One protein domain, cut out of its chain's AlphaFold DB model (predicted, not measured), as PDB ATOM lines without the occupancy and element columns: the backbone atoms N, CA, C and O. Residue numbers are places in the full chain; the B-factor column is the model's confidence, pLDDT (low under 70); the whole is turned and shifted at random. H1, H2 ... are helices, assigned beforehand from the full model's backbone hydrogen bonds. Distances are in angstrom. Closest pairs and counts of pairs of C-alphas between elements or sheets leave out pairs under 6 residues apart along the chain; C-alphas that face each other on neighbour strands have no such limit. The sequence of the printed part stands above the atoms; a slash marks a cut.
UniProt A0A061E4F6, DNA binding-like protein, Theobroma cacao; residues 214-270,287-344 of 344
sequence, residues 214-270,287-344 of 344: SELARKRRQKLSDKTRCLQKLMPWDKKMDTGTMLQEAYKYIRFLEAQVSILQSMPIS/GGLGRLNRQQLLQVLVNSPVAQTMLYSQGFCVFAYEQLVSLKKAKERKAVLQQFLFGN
ATOM      1  N   SER A 214      34.035  68.905 -22.337       79.88
ATOM      2  CA  SER A 214      34.928  67.792 -22.017       79.88
ATOM      3  C   SER A 214      35.083  67.512 -20.515       79.88
ATOM      4  O   SER A 214      35.068  66.345 -20.124       79.88
ATOM      5  N   GLU A 215      35.197  68.531 -19.665       87.31
ATOM      6  CA  GLU A 215      35.314  68.401 -18.212       87.31
ATOM      7  C   GLU A 215      33.989  67.949 -17.590       87.31
ATOM      8  O   GLU A 215      33.982  67.009 -16.793       87.31
ATOM      9  N   LEU A 216      32.856  68.520 -18.017       87.69
ATOM     10  CA  LEU A 216      31.531  68.052 -17.594       87.69
ATOM     11  C   LEU A 216      31.301  66.590 -18.020       87.69
ATOM     12  O   LEU A 216      30.885  65.755 -17.212       87.69
ATOM     13  N   ALA A 217      31.644  66.242 -19.263       89.44
ATOM     14  CA  ALA A 217      31.561  64.867 -19.753       89.44
ATOM     15  C   ALA A 217      32.522  63.915 -19.019       89.44
ATOM     16  O   ALA A 217      32.186  62.746 -18.806       89.44
ATOM     17  N   ARG A 218      33.714  64.385 -18.619       91.25
ATOM     18  CA  ARG A 218      34.664  63.615 -17.801       91.25
ATOM     19  C   ARG A 218      34.093  63.365 -16.411       91.25
ATOM     20  O   ARG A 218      34.061  62.215 -15.987       91.25
ATOM     21  N   LYS A 219      33.559  64.400 -15.752       91.94
ATOM     22  CA  LYS A 219      32.879  64.282 -14.451       91.94
ATOM     23  C   LYS A 219      31.705  63.301 -14.523       91.94
ATOM     24  O   LYS A 219      31.573  62.452 -13.647       91.94
ATOM     25  N   ARG A 220      30.904  63.334 -15.596       93.25
ATOM     26  CA  ARG A 220      29.809  62.370 -15.812       93.25
ATOM     27  C   ARG A 220      30.313  60.929 -15.932       93.25
ATOM     28  O   ARG A 220      29.775  60.041 -15.278       93.25
ATOM     29  N   ARG A 221      31.345  60.696 -16.754       92.44
ATOM     30  CA  ARG A 221      31.951  59.364 -16.943       92.44
ATOM     31  C   ARG A 221      32.596  58.834 -15.665       92.44
ATOM     32  O   ARG A 221      32.467  57.644 -15.391       92.44
ATOM     33  N   GLN A 222      33.219  59.709 -14.880       93.25
ATOM     34  CA  GLN A 222      33.785  59.351 -13.582       93.25
ATOM     35  C   GLN A 222      32.686  58.876 -12.628       93.25
ATOM     36  O   GLN A 222      32.724  57.730 -12.199       93.25
ATOM     37  N   LYS A 223      31.632  59.685 -12.433       94.12
ATOM     38  CA  LYS A 223      30.478  59.314 -11.594       94.12
ATOM     39  C   LYS A 223      29.842  57.985 -12.017       94.12
ATOM     40  O   LYS A 223      29.435  57.205 -11.163       94.12
ATOM     41  N   LEU A 224      29.739  57.723 -13.322       90.69
ATOM     42  CA  LEU A 224      29.217  56.450 -13.827       90.69
ATOM     43  C   LEU A 224      30.149  55.281 -13.484       90.69
ATOM     44  O   LEU A 224      29.687  54.266 -12.974       90.69
ATOM     45  N   SER A 225      31.451  55.447 -13.715       91.31
ATOM     46  CA  SER A 225      32.456  54.415 -13.435       91.31
ATOM     47  C   SER A 225      32.534  54.085 -11.945       91.31
ATOM     48  O   SER A 225      32.655  52.916 -11.580       91.31
ATOM     49  N   ASP A 226      32.410  55.098 -11.086       93.06
ATOM     50  CA  ASP A 226      32.398  54.926  -9.634       93.06
ATOM     51  C   ASP A 226      31.173  54.113  -9.198       93.06
ATOM     52  O   ASP A 226      31.313  53.129  -8.472       93.06
ATOM     53  N   LYS A 227      29.981  54.442  -9.720       91.88
ATOM     54  CA  LYS A 227      28.751  53.676  -9.460       91.88
ATOM     55  C   LYS A 227      28.865  52.225  -9.926       91.88
ATOM     56  O   LYS A 227      28.505  51.321  -9.177       91.88
ATOM     57  N   THR A 228      29.404  51.991 -11.123       88.44
ATOM     58  CA  THR A 228      29.631  50.634 -11.637       88.44
ATOM     59  C   THR A 228      30.615  49.857 -10.759       88.44
ATOM     60  O   THR A 228      30.358  48.699 -10.443       88.44
ATOM     61  N   ARG A 229      31.704  50.484 -10.292       89.00
ATOM     62  CA  ARG A 229      32.669  49.848  -9.381       89.00
ATOM     63  C   ARG A 229      32.047  49.516  -8.025       89.00
ATOM     64  O   ARG A 229      32.329  48.455  -7.479       89.00
ATOM     65  N   CYS A 230      31.225  50.406  -7.471       89.50
ATOM     66  CA  CYS A 230      30.511  50.135  -6.225       89.50
ATOM     67  C   CYS A 230      29.567  48.941  -6.380       89.50
ATOM     68  O   CYS A 230      29.599  48.040  -5.549       89.50
ATOM     69  N   LEU A 231      28.803  48.886  -7.476       88.88
ATOM     70  CA  LEU A 231      27.933  47.747  -7.760       88.88
ATOM     71  C   LEU A 231      28.726  46.438  -7.847       88.88
ATOM     72  O   LEU A 231      28.338  45.454  -7.233       88.88
ATOM     73  N   GLN A 232      29.872  46.435  -8.531       86.75
ATOM     74  CA  GLN A 232      30.734  45.253  -8.623       86.75
ATOM     75  C   GLN A 232      31.213  44.726  -7.267       86.75
ATOM     76  O   GLN A 232      31.431  43.527  -7.155       86.75
ATOM     77  N   LYS A 233      31.395  45.600  -6.268       85.06
ATOM     78  CA  LYS A 233      31.872  45.224  -4.926       85.06
ATOM     79  C   LYS A 233      30.777  44.696  -4.006       85.06
ATOM     80  O   LYS A 233      31.071  43.912  -3.116       85.06
ATOM     81  N   LEU A 234      29.552  45.192  -4.160       85.31
ATOM     82  CA  LEU A 234      28.425  44.826  -3.291       85.31
ATOM     83  C   LEU A 234      27.832  43.464  -3.627       85.31
ATOM     84  O   LEU A 234      27.023  42.922  -2.880       85.31
ATOM     85  N   MET A 235      28.181  42.960  -4.794       83.31
ATOM     86  CA  MET A 235      27.501  41.846  -5.389       83.31
ATOM     87  C   MET A 235      28.294  40.555  -5.189       83.31
ATOM     88  O   MET A 235      29.523  40.580  -5.269       83.31
ATOM     89  N   PRO A 236      27.605  39.429  -4.953       72.94
ATOM     90  CA  PRO A 236      28.225  38.143  -4.665       72.94
ATOM     91  C   PRO A 236      28.783  37.479  -5.934       72.94
ATOM     92  O   PRO A 236      28.245  36.489  -6.433       72.94
ATOM     93  N   TRP A 237      29.842  38.041  -6.510       76.88
ATOM     94  CA  TRP A 237      30.563  37.424  -7.621       76.88
ATOM     95  C   TRP A 237      32.055  37.723  -7.572       76.88
ATOM     96  O   TRP A 237      32.482  38.834  -7.276       76.88
ATOM     97  N   ASP A 238      32.843  36.738  -7.996       65.19
ATOM     98  CA  ASP A 238      34.300  36.866  -8.111       65.19
ATOM     99  C   ASP A 238      34.777  37.008  -9.567       65.19
ATOM    100  O   ASP A 238      35.944  37.301  -9.833       65.19
ATOM    101  N   LYS A 239      33.884  36.819 -10.552       70.12
ATOM    102  CA  LYS A 239      34.237  36.811 -11.979       70.12
ATOM    103  C   LYS A 239      33.876  38.123 -12.673       70.12
ATOM    104  O   LYS A 239      32.804  38.688 -12.474       70.12
ATOM    105  N   LYS A 240      34.757  38.569 -13.576       74.62
ATOM    106  CA  LYS A 240      34.481  39.684 -14.494       74.62
ATOM    107  C   LYS A 240      33.281  39.342 -15.383       74.62
ATOM    108  O   LYS A 240      33.353  38.412 -16.184       74.62
ATOM    109  N   MET A 241      32.209  40.111 -15.237       80.88
ATOM    110  CA  MET A 241      30.949  39.967 -15.964       80.88
ATOM    111  C   MET A 241      30.688  41.207 -16.827       80.88
ATOM    112  O   MET A 241      31.115  42.307 -16.468       80.88
ATOM    113  N   ASP A 242      30.005  41.032 -17.963       90.06
ATOM    114  CA  ASP A 242      29.573  42.157 -18.796       90.06
ATOM    115  C   ASP A 242      28.598  43.074 -18.034       90.06
ATOM    116  O   ASP A 242      27.889  42.631 -17.128       90.06
ATOM    117  N   THR A 243      28.547  44.359 -18.400       87.81
ATOM    118  CA  THR A 243      27.703  45.351 -17.711       87.81
ATOM    119  C   THR A 243      26.215  45.004 -17.803       87.81
ATOM    120  O   THR A 243      25.498  45.182 -16.821       87.81
ATOM    121  N   GLY A 244      25.742  44.477 -18.938       89.25
ATOM    122  CA  GLY A 244      24.340  44.080 -19.088       89.25
ATOM    123  C   GLY A 244      23.973  42.933 -18.147       89.25
ATOM    124  O   GLY A 244      22.994  43.019 -17.405       89.25
ATOM    125  N   THR A 245      24.812  41.897 -18.107       88.25
ATOM    126  CA  THR A 245      24.614  40.748 -17.216       88.25
ATOM    127  C   THR A 245      24.765  41.147 -15.742       88.25
ATOM    128  O   THR A 245      23.967  40.719 -14.916       88.25
ATOM    129  N   MET A 246      25.704  42.042 -15.411       89.88
ATOM    130  CA  MET A 246      25.875  42.605 -14.062       89.88
ATOM    131  C   MET A 246      24.598  43.243 -13.526       89.88
ATOM    132  O   MET A 246      24.226  43.004 -12.381       89.88
ATOM    133  N   LEU A 247      23.913  44.030 -14.352       90.50
ATOM    134  CA  LEU A 247      22.674  44.694 -13.954       90.50
ATOM    135  C   LEU A 247      21.517  43.701 -13.789       90.50
ATOM    136  O   LEU A 247      20.726  43.831 -12.855       90.50
ATOM    137  N   GLN A 248      21.427  42.691 -14.656       87.94
ATOM    138  CA  GLN A 248      20.399  41.655 -14.545       87.94
ATOM    139  C   GLN A 248      20.578  40.806 -13.277       87.94
ATOM    140  O   GLN A 248      19.607  40.533 -12.570       87.94
ATOM    141  N   GLU A 249      21.814  40.422 -12.963       86.69
ATOM    142  CA  GLU A 249      22.125  39.689 -11.734       86.69
ATOM    143  C   GLU A 249      21.969  40.571 -10.489       86.69
ATOM    144  O   GLU A 249      21.492  40.093  -9.464       86.69
ATOM    145  N   ALA A 250      22.258  41.874 -10.579       90.31
ATOM    146  CA  ALA A 250      21.953  42.829  -9.511       90.31
ATOM    147  C   ALA A 250      20.471  42.845  -9.152       90.31
ATOM    148  O   ALA A 250      20.119  42.761  -7.976       90.31
ATOM    149  N   TYR A 251      19.598  42.873 -10.155       88.06
ATOM    150  CA  TYR A 251      18.165  42.776  -9.917       88.06
ATOM    151  C   TYR A 251      17.793  41.473  -9.194       88.06
ATOM    152  O   TYR A 251      17.087  41.505  -8.188       88.06
ATOM    153  N   LYS A 252      18.300  40.328  -9.661       84.44
ATOM    154  CA  LYS A 252      18.032  39.023  -9.037       84.44
ATOM    155  C   LYS A 252      18.533  38.951  -7.593       84.44
ATOM    156  O   LYS A 252      17.807  38.456  -6.733       84.44
ATOM    157  N   TYR A 253      19.718  39.486  -7.307       87.00
ATOM    158  CA  TYR A 253      20.251  39.531  -5.947       87.00
ATOM    159  C   TYR A 253      19.409  40.405  -5.022       87.00
ATOM    160  O   TYR A 253      19.130  39.996  -3.902       87.00
ATOM    161  N   ILE A 254      18.908  41.550  -5.495       86.94
ATOM    162  CA  ILE A 254      17.978  42.378  -4.711       86.94
ATOM    163  C   ILE A 254      16.713  41.584  -4.364       86.94
ATOM    164  O   ILE A 254      16.304  41.564  -3.207       86.94
ATOM    165  N   ARG A 255      16.130  40.852  -5.326       82.88
ATOM    166  CA  ARG A 255      14.957  39.991  -5.068       82.88
ATOM    167  C   ARG A 255      15.256  38.897  -4.044       82.88
ATOM    168  O   ARG A 255      14.403  38.579  -3.217       82.88
ATOM    169  N   PHE A 256      16.453  38.325  -4.102       82.12
ATOM    170  CA  PHE A 256      16.925  37.368  -3.109       82.12
ATOM    171  C   PHE A 256      17.064  38.007  -1.718       82.12
ATOM    172  O   PHE A 256      16.578  37.443  -0.741       82.12
ATOM    173  N   LEU A 257      17.666  39.194  -1.619       85.50
ATOM    174  CA  LEU A 257      17.823  39.906  -0.351       85.50
ATOM    175  C   LEU A 257      16.472  40.288   0.258       85.50
ATOM    176  O   LEU A 257      16.265  40.085   1.450       85.50
ATOM    177  N   GLU A 258      15.528  40.769  -0.553       77.31
ATOM    178  CA  GLU A 258      14.151  41.033  -0.119       77.31
ATOM    179  C   GLU A 258      13.501  39.777   0.481       77.31
ATOM    180  O   GLU A 258      12.881  39.844   1.545       77.31
ATOM    181  N   ALA A 259      13.685  38.619  -0.162       72.50
ATOM    182  CA  ALA A 259      13.207  37.341   0.356       72.50
ATOM    183  C   ALA A 259      13.866  36.971   1.685       72.50
ATOM    184  O   ALA A 259      13.178  36.641   2.652       72.50
ATOM    185  N   GLN A 260      15.193  37.069   1.747       76.50
ATOM    186  CA  GLN A 260      15.962  36.754   2.941       76.50
ATOM    187  C   GLN A 260      15.554  37.642   4.125       76.50
ATOM    188  O   GLN A 260      15.385  37.130   5.232       76.50
ATOM    189  N   VAL A 261      15.342  38.942   3.904       77.62
ATOM    190  CA  VAL A 261      14.889  39.887   4.936       77.62
ATOM    191  C   VAL A 261      13.476  39.554   5.405       77.62
ATOM    192  O   VAL A 261      13.255  39.459   6.610       77.62
ATOM    193  N   SER A 262      12.537  39.307   4.488       71.19
ATOM    194  CA  SER A 262      11.155  38.951   4.845       71.19
ATOM    195  C   SER A 262      11.092  37.688   5.716       71.19
ATOM    196  O   SER A 262      10.365  37.621   6.714       71.19
ATOM    197  N   ILE A 263      11.919  36.692   5.395       66.50
ATOM    198  CA  ILE A 263      12.018  35.467   6.189       66.50
ATOM    199  C   ILE A 263      12.644  35.753   7.554       66.50
ATOM    200  O   ILE A 263      12.140  35.272   8.562       66.50
ATOM    201  N   LEU A 264      13.703  36.557   7.631       72.88
ATOM    202  CA  LEU A 264      14.327  36.887   8.915       72.88
ATOM    203  C   LEU A 264      13.416  37.731   9.817       72.88
ATOM    204  O   LEU A 264      13.449  37.562  11.029       72.88
ATOM    205  N   GLN A 265      12.558  38.584   9.256       74.12
ATOM    206  CA  GLN A 265      11.599  39.383  10.031       74.12
ATOM    207  C   GLN A 265      10.540  38.531  10.737       74.12
ATOM    208  O   GLN A 265      10.122  38.844  11.845       74.12
ATOM    209  N   SER A 266      10.117  37.434  10.110       65.44
ATOM    210  CA  SER A 266       9.165  36.487  10.706       65.44
ATOM    211  C   SER A 266       9.840  35.446  11.605       65.44
ATOM    212  O   SER A 266       9.203  34.485  12.043       65.44
ATOM    213  N   MET A 267      11.143  35.594  11.849       70.31
ATOM    214  CA  MET A 267      11.916  34.664  12.650       70.31
ATOM    215  C   MET A 267      11.673  34.909  14.149       70.31
ATOM    216  O   MET A 267      11.836  36.034  14.620       70.31
ATOM    217  N   PRO A 268      11.368  33.863  14.937       65.69
ATOM    218  CA  PRO A 268      11.246  33.987  16.385       65.69
ATOM    219  C   PRO A 268      12.570  34.434  17.011       65.69
ATOM    220  O   PRO A 268      13.633  33.870  16.723       65.69
ATOM    221  N   ILE A 269      12.504  35.444  17.880       63.59
ATOM    222  CA  ILE A 269      13.666  36.015  18.584       63.59
ATOM    223  C   ILE A 269      14.114  35.080  19.724       63.59
ATOM    224  O   ILE A 269      15.303  34.983  20.024       63.59
ATOM    225  N   SER A 270      13.168  34.338  20.304       55.44
ATOM    226  CA  SER A 270      13.320  33.481  21.478       55.44
ATOM    227  C   SER A 270      13.329  31.995  21.114       55.44
ATOM    228  O   SER A 270      12.427  31.257  21.488       55.44
ATOM    229  N   GLY A 287      37.681  28.067  17.062       51.09
ATOM    230  CA  GLY A 287      37.644  29.497  16.734       51.09
ATOM    231  C   GLY A 287      36.460  30.294  17.294       51.09
ATOM    232  O   GLY A 287      35.817  31.026  16.549       51.09
ATOM    233  N   GLY A 288      36.112  30.117  18.571       57.22
ATOM    234  CA  GLY A 288      35.092  30.900  19.286       57.22
ATOM    235  C   GLY A 288      33.624  30.762  18.833       57.22
ATOM    236  O   GLY A 288      32.737  31.103  19.618       57.22
ATOM    237  N   LEU A 289      33.324  30.235  17.637       55.19
ATOM    238  CA  LEU A 289      31.961  30.204  17.072       55.19
ATOM    239  C   LEU A 289      31.009  29.268  17.831       55.19
ATOM    240  O   LEU A 289      29.809  29.524  17.885       55.19
ATOM    241  N   GLY A 290      31.538  28.217  18.462       54.44
ATOM    242  CA  GLY A 290      30.752  27.287  19.285       54.44
ATOM    243  C   GLY A 290      30.186  27.904  20.570       54.44
ATOM    244  O   GLY A 290      29.306  27.317  21.191       54.44
ATOM    245  N   ARG A 291      30.662  29.093  20.964       59.38
ATOM    246  CA  ARG A 291      30.164  29.841  22.132       59.38
ATOM    247  C   ARG A 291      29.103  30.880  21.763       59.38
ATOM    248  O   ARG A 291      28.572  31.540  22.652       59.38
ATOM    249  N   LEU A 292      28.822  31.059  20.471       62.12
ATOM    250  CA  LEU A 292      27.916  32.095  20.000       62.12
ATOM    251  C   LEU A 292      26.461  31.696  20.222       62.12
ATOM    252  O   LEU A 292      26.018  30.610  19.850       62.12
ATOM    253  N   ASN A 293      25.689  32.633  20.768       70.94
ATOM    254  CA  ASN A 293      24.240  32.511  20.784       70.94
ATOM    255  C   ASN A 293      23.730  32.506  19.333       70.94
ATOM    256  O   ASN A 293      24.326  33.103  18.433       70.94
ATOM    257  N   ARG A 294      22.580  31.884  19.099       70.81
ATOM    258  CA  ARG A 294      21.909  31.827  17.802       70.81
ATOM    259  C   ARG A 294      21.873  33.172  17.077       70.81
ATOM    260  O   ARG A 294      22.090  33.204  15.873       70.81
ATOM    261  N   GLN A 295      21.586  34.266  17.781       73.75
ATOM    262  CA  GLN A 295      21.537  35.600  17.172       73.75
ATOM    263  C   GLN A 295      22.904  36.032  16.631       73.75
ATOM    264  O   GLN A 295      22.995  36.515  15.507       73.75
ATOM    265  N   GLN A 296      23.968  35.787  17.395       73.88
ATOM    266  CA  GLN A 296      25.340  36.085  16.989       73.88
ATOM    267  C   GLN A 296      25.761  35.199  15.812       73.88
ATOM    268  O   GLN A 296      26.346  35.687  14.850       73.88
ATOM    269  N   LEU A 297      25.394  33.916  15.832       74.31
ATOM    270  CA  LEU A 297      25.655  33.008  14.717       74.31
ATOM    271  C   LEU A 297      24.907  33.432  13.444       74.31
ATOM    272  O   LEU A 297      25.490  33.440  12.362       74.31
ATOM    273  N   LEU A 298      23.634  33.822  13.564       75.25
ATOM    274  CA  LEU A 298      22.852  34.360  12.449       75.25
ATOM    275  C   LEU A 298      23.474  35.646  11.904       75.25
ATOM    276  O   LEU A 298      23.553  35.808  10.691       75.25
ATOM    277  N   GLN A 299      23.956  36.531  12.775       76.06
ATOM    278  CA  GLN A 299      24.638  37.754  12.365       76.06
ATOM    279  C   GLN A 299      25.930  37.445  11.601       76.06
ATOM    280  O   GLN A 299      26.175  38.050  10.560       76.06
ATOM    281  N   VAL A 300      26.733  36.487  12.067       75.25
ATOM    282  CA  VAL A 300      27.948  36.047  11.363       75.25
ATOM    283  C   VAL A 300      27.598  35.435  10.004       75.25
ATOM    284  O   VAL A 300      28.209  35.787   8.996       75.25
ATOM    285  N   LEU A 301      26.582  34.570   9.949       77.19
ATOM    286  CA  LEU A 301      26.152  33.909   8.718       77.19
ATOM    287  C   LEU A 301      25.612  34.909   7.688       77.19
ATOM    288  O   LEU A 301      26.011  34.871   6.528       77.19
ATOM    289  N   VAL A 302      24.718  35.807   8.104       76.50
ATOM    290  CA  VAL A 302      24.050  36.757   7.204       76.50
ATOM    291  C   VAL A 302      24.996  37.864   6.754       76.50
ATOM    292  O   VAL A 302      24.809  38.363   5.655       76.50
ATOM    293  N   ASN A 303      26.019  38.229   7.533       80.00
ATOM    294  CA  ASN A 303      26.999  39.251   7.134       80.00
ATOM    295  C   ASN A 303      28.240  38.686   6.431       80.00
ATOM    296  O   ASN A 303      29.041  39.461   5.913       80.00
ATOM    297  N   SER A 304      28.423  37.363   6.400       80.56
ATOM    298  CA  SER A 304      29.553  36.745   5.706       80.56
ATOM    299  C   SER A 304      29.370  36.830   4.181       80.56
ATOM    300  O   SER A 304      28.431  36.227   3.655       80.56
ATOM    301  N   PRO A 305      30.280  37.493   3.434       77.00
ATOM    302  CA  PRO A 305      30.187  37.585   1.973       77.00
ATOM    303  C   PRO A 305      30.224  36.217   1.283       77.00
ATOM    304  O   PRO A 305      29.538  35.995   0.285       77.00
ATOM    305  N   VAL A 306      30.988  35.274   1.842       76.44
ATOM    306  CA  VAL A 306      31.089  33.900   1.333       76.44
ATOM    307  C   VAL A 306      29.754  33.178   1.500       76.44
ATOM    308  O   VAL A 306      29.246  32.585   0.550       76.44
ATOM    309  N   ALA A 307      29.145  33.274   2.684       77.69
ATOM    310  CA  ALA A 307      27.844  32.667   2.935       77.69
ATOM    311  C   ALA A 307      26.745  33.296   2.067       77.69
ATOM    312  O   ALA A 307      25.968  32.563   1.459       77.69
ATOM    313  N   GLN A 308      26.712  34.627   1.948       79.75
ATOM    314  CA  GLN A 308      25.774  35.332   1.066       79.75
ATOM    315  C   GLN A 308      25.912  34.872  -0.387       79.75
ATOM    316  O   GLN A 308      24.908  34.576  -1.037       79.75
ATOM    317  N   THR A 309      27.148  34.748  -0.880       77.25
ATOM    318  CA  THR A 309      27.421  34.289  -2.247       77.25
ATOM    319  C   THR A 309      26.936  32.871  -2.476       77.25
ATOM    320  O   THR A 309      26.270  32.584  -3.472       77.25
ATOM    321  N   MET A 310      27.190  31.991  -1.514       73.44
ATOM    322  CA  MET A 310      26.729  30.612  -1.575       73.44
ATOM    323  C   MET A 310      25.202  30.517  -1.537       73.44
ATOM    324  O   MET A 310      24.615  29.883  -2.413       73.44
ATOM    325  N   LEU A 311      24.552  31.181  -0.581       77.69
ATOM    326  CA  LEU A 311      23.095  31.196  -0.444       77.69
ATOM    327  C   LEU A 311      22.415  31.732  -1.707       77.69
ATOM    328  O   LEU A 311      21.483  31.105  -2.210       77.69
ATOM    329  N   TYR A 312      22.935  32.825  -2.269       77.94
ATOM    330  CA  TYR A 312      22.434  33.382  -3.520       77.94
ATOM    331  C   TYR A 312      22.625  32.418  -4.698       77.94
ATOM    332  O   TYR A 312      21.662  32.131  -5.406       77.94
ATOM    333  N   SER A 313      23.831  31.863  -4.875       73.75
ATOM    334  CA  SER A 313      24.136  30.946  -5.987       73.75
ATOM    335  C   SER A 313      23.243  29.702  -6.002       73.75
ATOM    336  O   SER A 313      22.929  29.172  -7.065       73.75
ATOM    337  N   GLN A 314      22.816  29.252  -4.820       70.44
ATOM    338  CA  GLN A 314      21.946  28.093  -4.654       70.44
ATOM    339  C   GLN A 314      20.457  28.462  -4.549       70.44
ATOM    340  O   GLN A 314      19.605  27.576  -4.539       70.44
ATOM    341  N   GLY A 315      20.122  29.754  -4.459       68.06
ATOM    342  CA  GLY A 315      18.752  30.226  -4.250       68.06
ATOM    343  C   GLY A 315      18.163  29.844  -2.886       68.06
ATOM    344  O   GLY A 315      16.951  29.658  -2.771       68.06
ATOM    345  N   PHE A 316      18.997  29.697  -1.855       72.62
ATOM    346  CA  PHE A 316      18.566  29.294  -0.516       72.62
ATOM    347  C   PHE A 316      18.470  30.477   0.436       72.62
ATOM    348  O   PHE A 316      19.411  31.247   0.572       72.62
ATOM    349  N   CYS A 317      17.353  30.573   1.157       71.19
ATOM    350  CA  CYS A 317      17.206  31.508   2.269       71.19
ATOM    351  C   CYS A 317      17.434  30.804   3.615       71.19
ATOM    352  O   CYS A 317      17.183  29.605   3.754       71.19
ATOM    353  N   VAL A 318      17.878  31.556   4.621       74.62
ATOM    354  CA  VAL A 318      18.036  31.080   6.004       74.62
ATOM    355  C   VAL A 318      16.684  31.076   6.720       74.62
ATOM    356  O   VAL A 318      16.022  32.110   6.768       74.62
ATOM    357  N   PHE A 319      16.308  29.941   7.319       63.94
ATOM    358  CA  PHE A 319      15.060  29.757   8.072       63.94
ATOM    359  C   PHE A 319      15.316  29.271   9.495       63.94
ATOM    360  O   PHE A 319      16.253  28.513   9.756       63.94
ATOM    361  N   ALA A 320      14.419  29.633  10.409       64.69
ATOM    362  CA  ALA A 320      14.309  28.969  11.696       64.69
ATOM    363  C   ALA A 320      13.490  27.687  11.577       64.69
ATOM    364  O   ALA A 320      12.545  27.590  10.789       64.69
ATOM    365  N   TYR A 321      13.809  26.728  12.441       63.34
ATOM    366  CA  TYR A 321      13.065  25.479  12.547       63.34
ATOM    367  C   TYR A 321      11.561  25.713  12.781       63.34
ATOM    368  O   TYR A 321      10.725  25.095  12.128       63.34
ATOM    369  N   GLU A 322      11.207  26.664  13.643       64.62
ATOM    370  CA  GLU A 322       9.810  26.986  13.966       64.62
ATOM    371  C   GLU A 322       9.025  27.514  12.755       64.62
ATOM    372  O   GLU A 322       7.879  27.121  12.535       64.62
ATOM    373  N   GLN A 323       9.657  28.336  11.910       61.47
ATOM    374  CA  GLN A 323       9.035  28.850  10.683       61.47
ATOM    375  C   GLN A 323       8.713  27.715   9.707       61.47
ATOM    376  O   GLN A 323       7.656  27.705   9.075       61.47
ATOM    377  N   LEU A 324       9.601  26.722   9.623       62.06
ATOM    378  CA  LEU A 324       9.405  25.551   8.778       62.06
ATOM    379  C   LEU A 324       8.236  24.680   9.264       62.06
ATOM    380  O   LEU A 324       7.459  24.170   8.451       62.06
ATOM    381  N   VAL A 325       8.075  24.534  10.582       64.75
ATOM    382  CA  VAL A 325       6.935  23.816  11.173       64.75
ATOM    383  C   VAL A 325       5.621  24.540  10.855       64.75
ATOM    384  O   VAL A 325       4.657  23.901  10.419       64.75
ATOM    385  N   SER A 326       5.591  25.867  10.991       60.41
ATOM    386  CA  SER A 326       4.419  26.693  10.667       60.41
ATOM    387  C   SER A 326       4.042  26.624   9.183       60.41
ATOM    388  O   SER A 326       2.867  26.434   8.857       60.41
ATOM    389  N   LEU A 327       5.029  26.669   8.281       62.81
ATOM    390  CA  LEU A 327       4.840  26.459   6.839       62.81
ATOM    391  C   LEU A 327       4.168  25.130   6.524       62.81
ATOM    392  O   LEU A 327       3.209  25.079   5.750       62.81
ATOM    393  N   LYS A 328       4.681  24.049   7.117       62.59
ATOM    394  CA  LYS A 328       4.171  22.699   6.881       62.59
ATOM    395  C   LYS A 328       2.702  22.604   7.295       62.59
ATOM    396  O   LYS A 328       1.866  22.191   6.494       62.59
ATOM    397  N   LYS A 329       2.388  23.095   8.496       66.38
ATOM    398  CA  LYS A 329       1.025  23.108   9.039       66.38
ATOM    399  C   LYS A 329       0.070  23.933   8.176       66.38
ATOM    400  O   LYS A 329      -1.078  23.548   7.966       66.38
ATOM    401  N   ALA A 330       0.526  25.070   7.660       64.12
ATOM    402  CA  ALA A 330      -0.309  25.914   6.821       64.12
ATOM    403  C   ALA A 330      -0.539  25.331   5.419       64.12
ATOM    404  O   ALA A 330      -1.648  25.422   4.894       64.12
ATOM    405  N   LYS A 331       0.468  24.666   4.838       66.44
ATOM    406  CA  LYS A 331       0.316  23.921   3.583       66.44
ATOM    407  C   LYS A 331      -0.706  22.792   3.722       66.44
ATOM    408  O   LYS A 331      -1.555  22.638   2.849       66.44
ATOM    409  N   GLU A 332      -0.650  22.042   4.821       67.94
ATOM    410  CA  GLU A 332      -1.614  20.979   5.130       67.94
ATOM    411  C   GLU A 332      -3.040  21.537   5.245       67.94
ATOM    412  O   GLU A 332      -3.952  21.035   4.592       67.94
ATOM    413  N   ARG A 333      -3.227  22.648   5.972       64.31
ATOM    414  CA  ARG A 333      -4.528  23.338   6.057       64.31
ATOM    415  C   ARG A 333      -5.038  23.806   4.692       64.31
ATOM    416  O   ARG A 333      -6.222  23.654   4.407       64.31
ATOM    417  N   LYS A 334      -4.160  24.351   3.843       66.38
ATOM    418  CA  LYS A 334      -4.519  24.800   2.489       66.38
ATOM    419  C   LYS A 334      -4.936  23.630   1.597       66.38
ATOM    420  O   LYS A 334      -5.906  23.767   0.863       66.38
ATOM    421  N   ALA A 335      -4.256  22.486   1.693       69.50
ATOM    422  CA  ALA A 335      -4.627  21.275   0.961       69.50
ATOM    423  C   ALA A 335      -6.002  20.744   1.395       69.50
ATOM    424  O   ALA A 335      -6.824  20.421   0.543       69.50
ATOM    425  N   VAL A 336      -6.282  20.743   2.703       71.38
ATOM    426  CA  VAL A 336      -7.598  20.364   3.241       71.38
ATOM    427  C   VAL A 336      -8.686  21.323   2.750       71.38
ATOM    428  O   VAL A 336      -9.702  20.875   2.233       71.38
ATOM    429  N   LEU A 337      -8.470  22.640   2.831       69.69
ATOM    430  CA  LEU A 337      -9.434  23.630   2.331       69.69
ATOM    431  C   LEU A 337      -9.661  23.516   0.819       69.69
ATOM    432  O   LEU A 337     -10.794  23.616   0.364       69.69
ATOM    433  N   GLN A 338      -8.607  23.275   0.038       70.06
ATOM    434  CA  GLN A 338      -8.728  23.062  -1.402       70.06
ATOM    435  C   GLN A 338      -9.529  21.790  -1.713       70.06
ATOM    436  O   GLN A 338     -10.352  21.796  -2.624       70.06
ATOM    437  N   GLN A 339      -9.347  20.725  -0.931       71.94
ATOM    438  CA  GLN A 339     -10.134  19.501  -1.056       71.94
ATOM    439  C   GLN A 339     -11.618  19.729  -0.723       71.94
ATOM    440  O   GLN A 339     -12.477  19.175  -1.399       71.94
ATOM    441  N   PHE A 340     -11.924  20.581   0.259       71.19
ATOM    442  CA  PHE A 340     -13.299  20.968   0.594       71.19
ATOM    443  C   PHE A 340     -13.944  21.916  -0.432       71.19
ATOM    444  O   PHE A 340     -15.148  21.839  -0.646       71.19
ATOM    445  N   LEU A 341     -13.178  22.816  -1.055       69.94
ATOM    446  CA  LEU A 341     -13.706  23.824  -1.986       69.94
ATOM    447  C   LEU A 341     -13.867  23.316  -3.427       69.94
ATOM    448  O   LEU A 341     -14.697  23.846  -4.158       69.94
ATOM    449  N   PHE A 342     -13.080  22.320  -3.841       67.81
ATOM    450  CA  PHE A 342     -13.098  21.762  -5.204       67.81
ATOM    451  C   PHE A 342     -13.561  20.297  -5.258       67.81
ATOM    452  O   PHE A 342     -13.464  19.659  -6.303       67.81
ATOM    453  N   GLY A 343     -14.043  19.758  -4.136       56.53
ATOM    454  CA  GLY A 343     -14.637  18.428  -4.038       56.53
ATOM    455  C   GLY A 343     -16.158  18.500  -3.931       56.53
ATOM    456  O   GLY A 343     -16.680  18.390  -2.827       56.53
ATOM    457  N   ASN A 344     -16.832  18.708  -5.066       43.62
ATOM    458  CA  ASN A 344     -18.194  18.244  -5.375       43.62
ATOM    459  C   ASN A 344     -18.406  18.267  -6.888       43.62
ATOM    460  O   ASN A 344     -18.223  19.355  -7.482       43.62
TER     461      ASN A 344
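This is residues 214 to 270 and 287 to 344 of the 344 residues of the protein "DNA binding-like protein" of Theobroma cacao (UniProt A0A061E4F6). Look for a loose, open string of helices: H2 lies in the middle, residues 214 to 227 of H1 stick out at one end, and residues 324 to 344, mostly H5, stick out at the other. Two short helices, H3 and H4, make a corner, and H4 comes near H2. The 115 printed residues include five named helices, H1 to H5 in chain order, and no named strand; the class is all helix. The whole is extended, with a radius of gyration of the C-alphas of 21.0 A, and flat, spanning 73 by 51 by 23 A.

Start at H2, residues 243 to 265. H1, residues 214 to 234, is close but not clearly touching it: their closest C-alphas, Gln 232 and Met 246, are 7.8 A apart, at a steep tilt of 46 degrees, the same way. H4, residues 305 to 314, is also close but not clearly touching H2, with closest C-alphas Phe 256 and Tyr 312 at 6.8 A, about perpendicular at 83 degrees. H3, residues 294 to 303, and H4 only just touch, only at the corner, with 3 pairs of C-alphas within 8 A; the closest, Leu 301 and Ala 307, are 6.2 A apart. H5, residues 321 to 341, touches no helix. In all five helices every O i to N i+4 pair is within hydrogen-bond range.

Find C-alpha 243 at (27.703, 45.351, -17.711); H2 runs 32.6 A from there. H1 begins at C-alpha 214, (34.928, 67.792, -22.017), and is 30.3 A long. H3 measures 14.0 A and H4 14.2 A. H5, 30.5 A, ends at C-alpha 341, (-13.706, 23.824, -1.986).

The farthest C-alphas, Ser 214 and Asn 344, are 74.5 A apart. Residues 271 to 286 are not printed; C-alphas 270 and 287 are 25.1 A apart across this cut. Of the links printed whole, H3 to H4 is tight and the others short. Mean pLDDT of the printed part is 75.6, and 35 residues are under 70, among them 319 to 335.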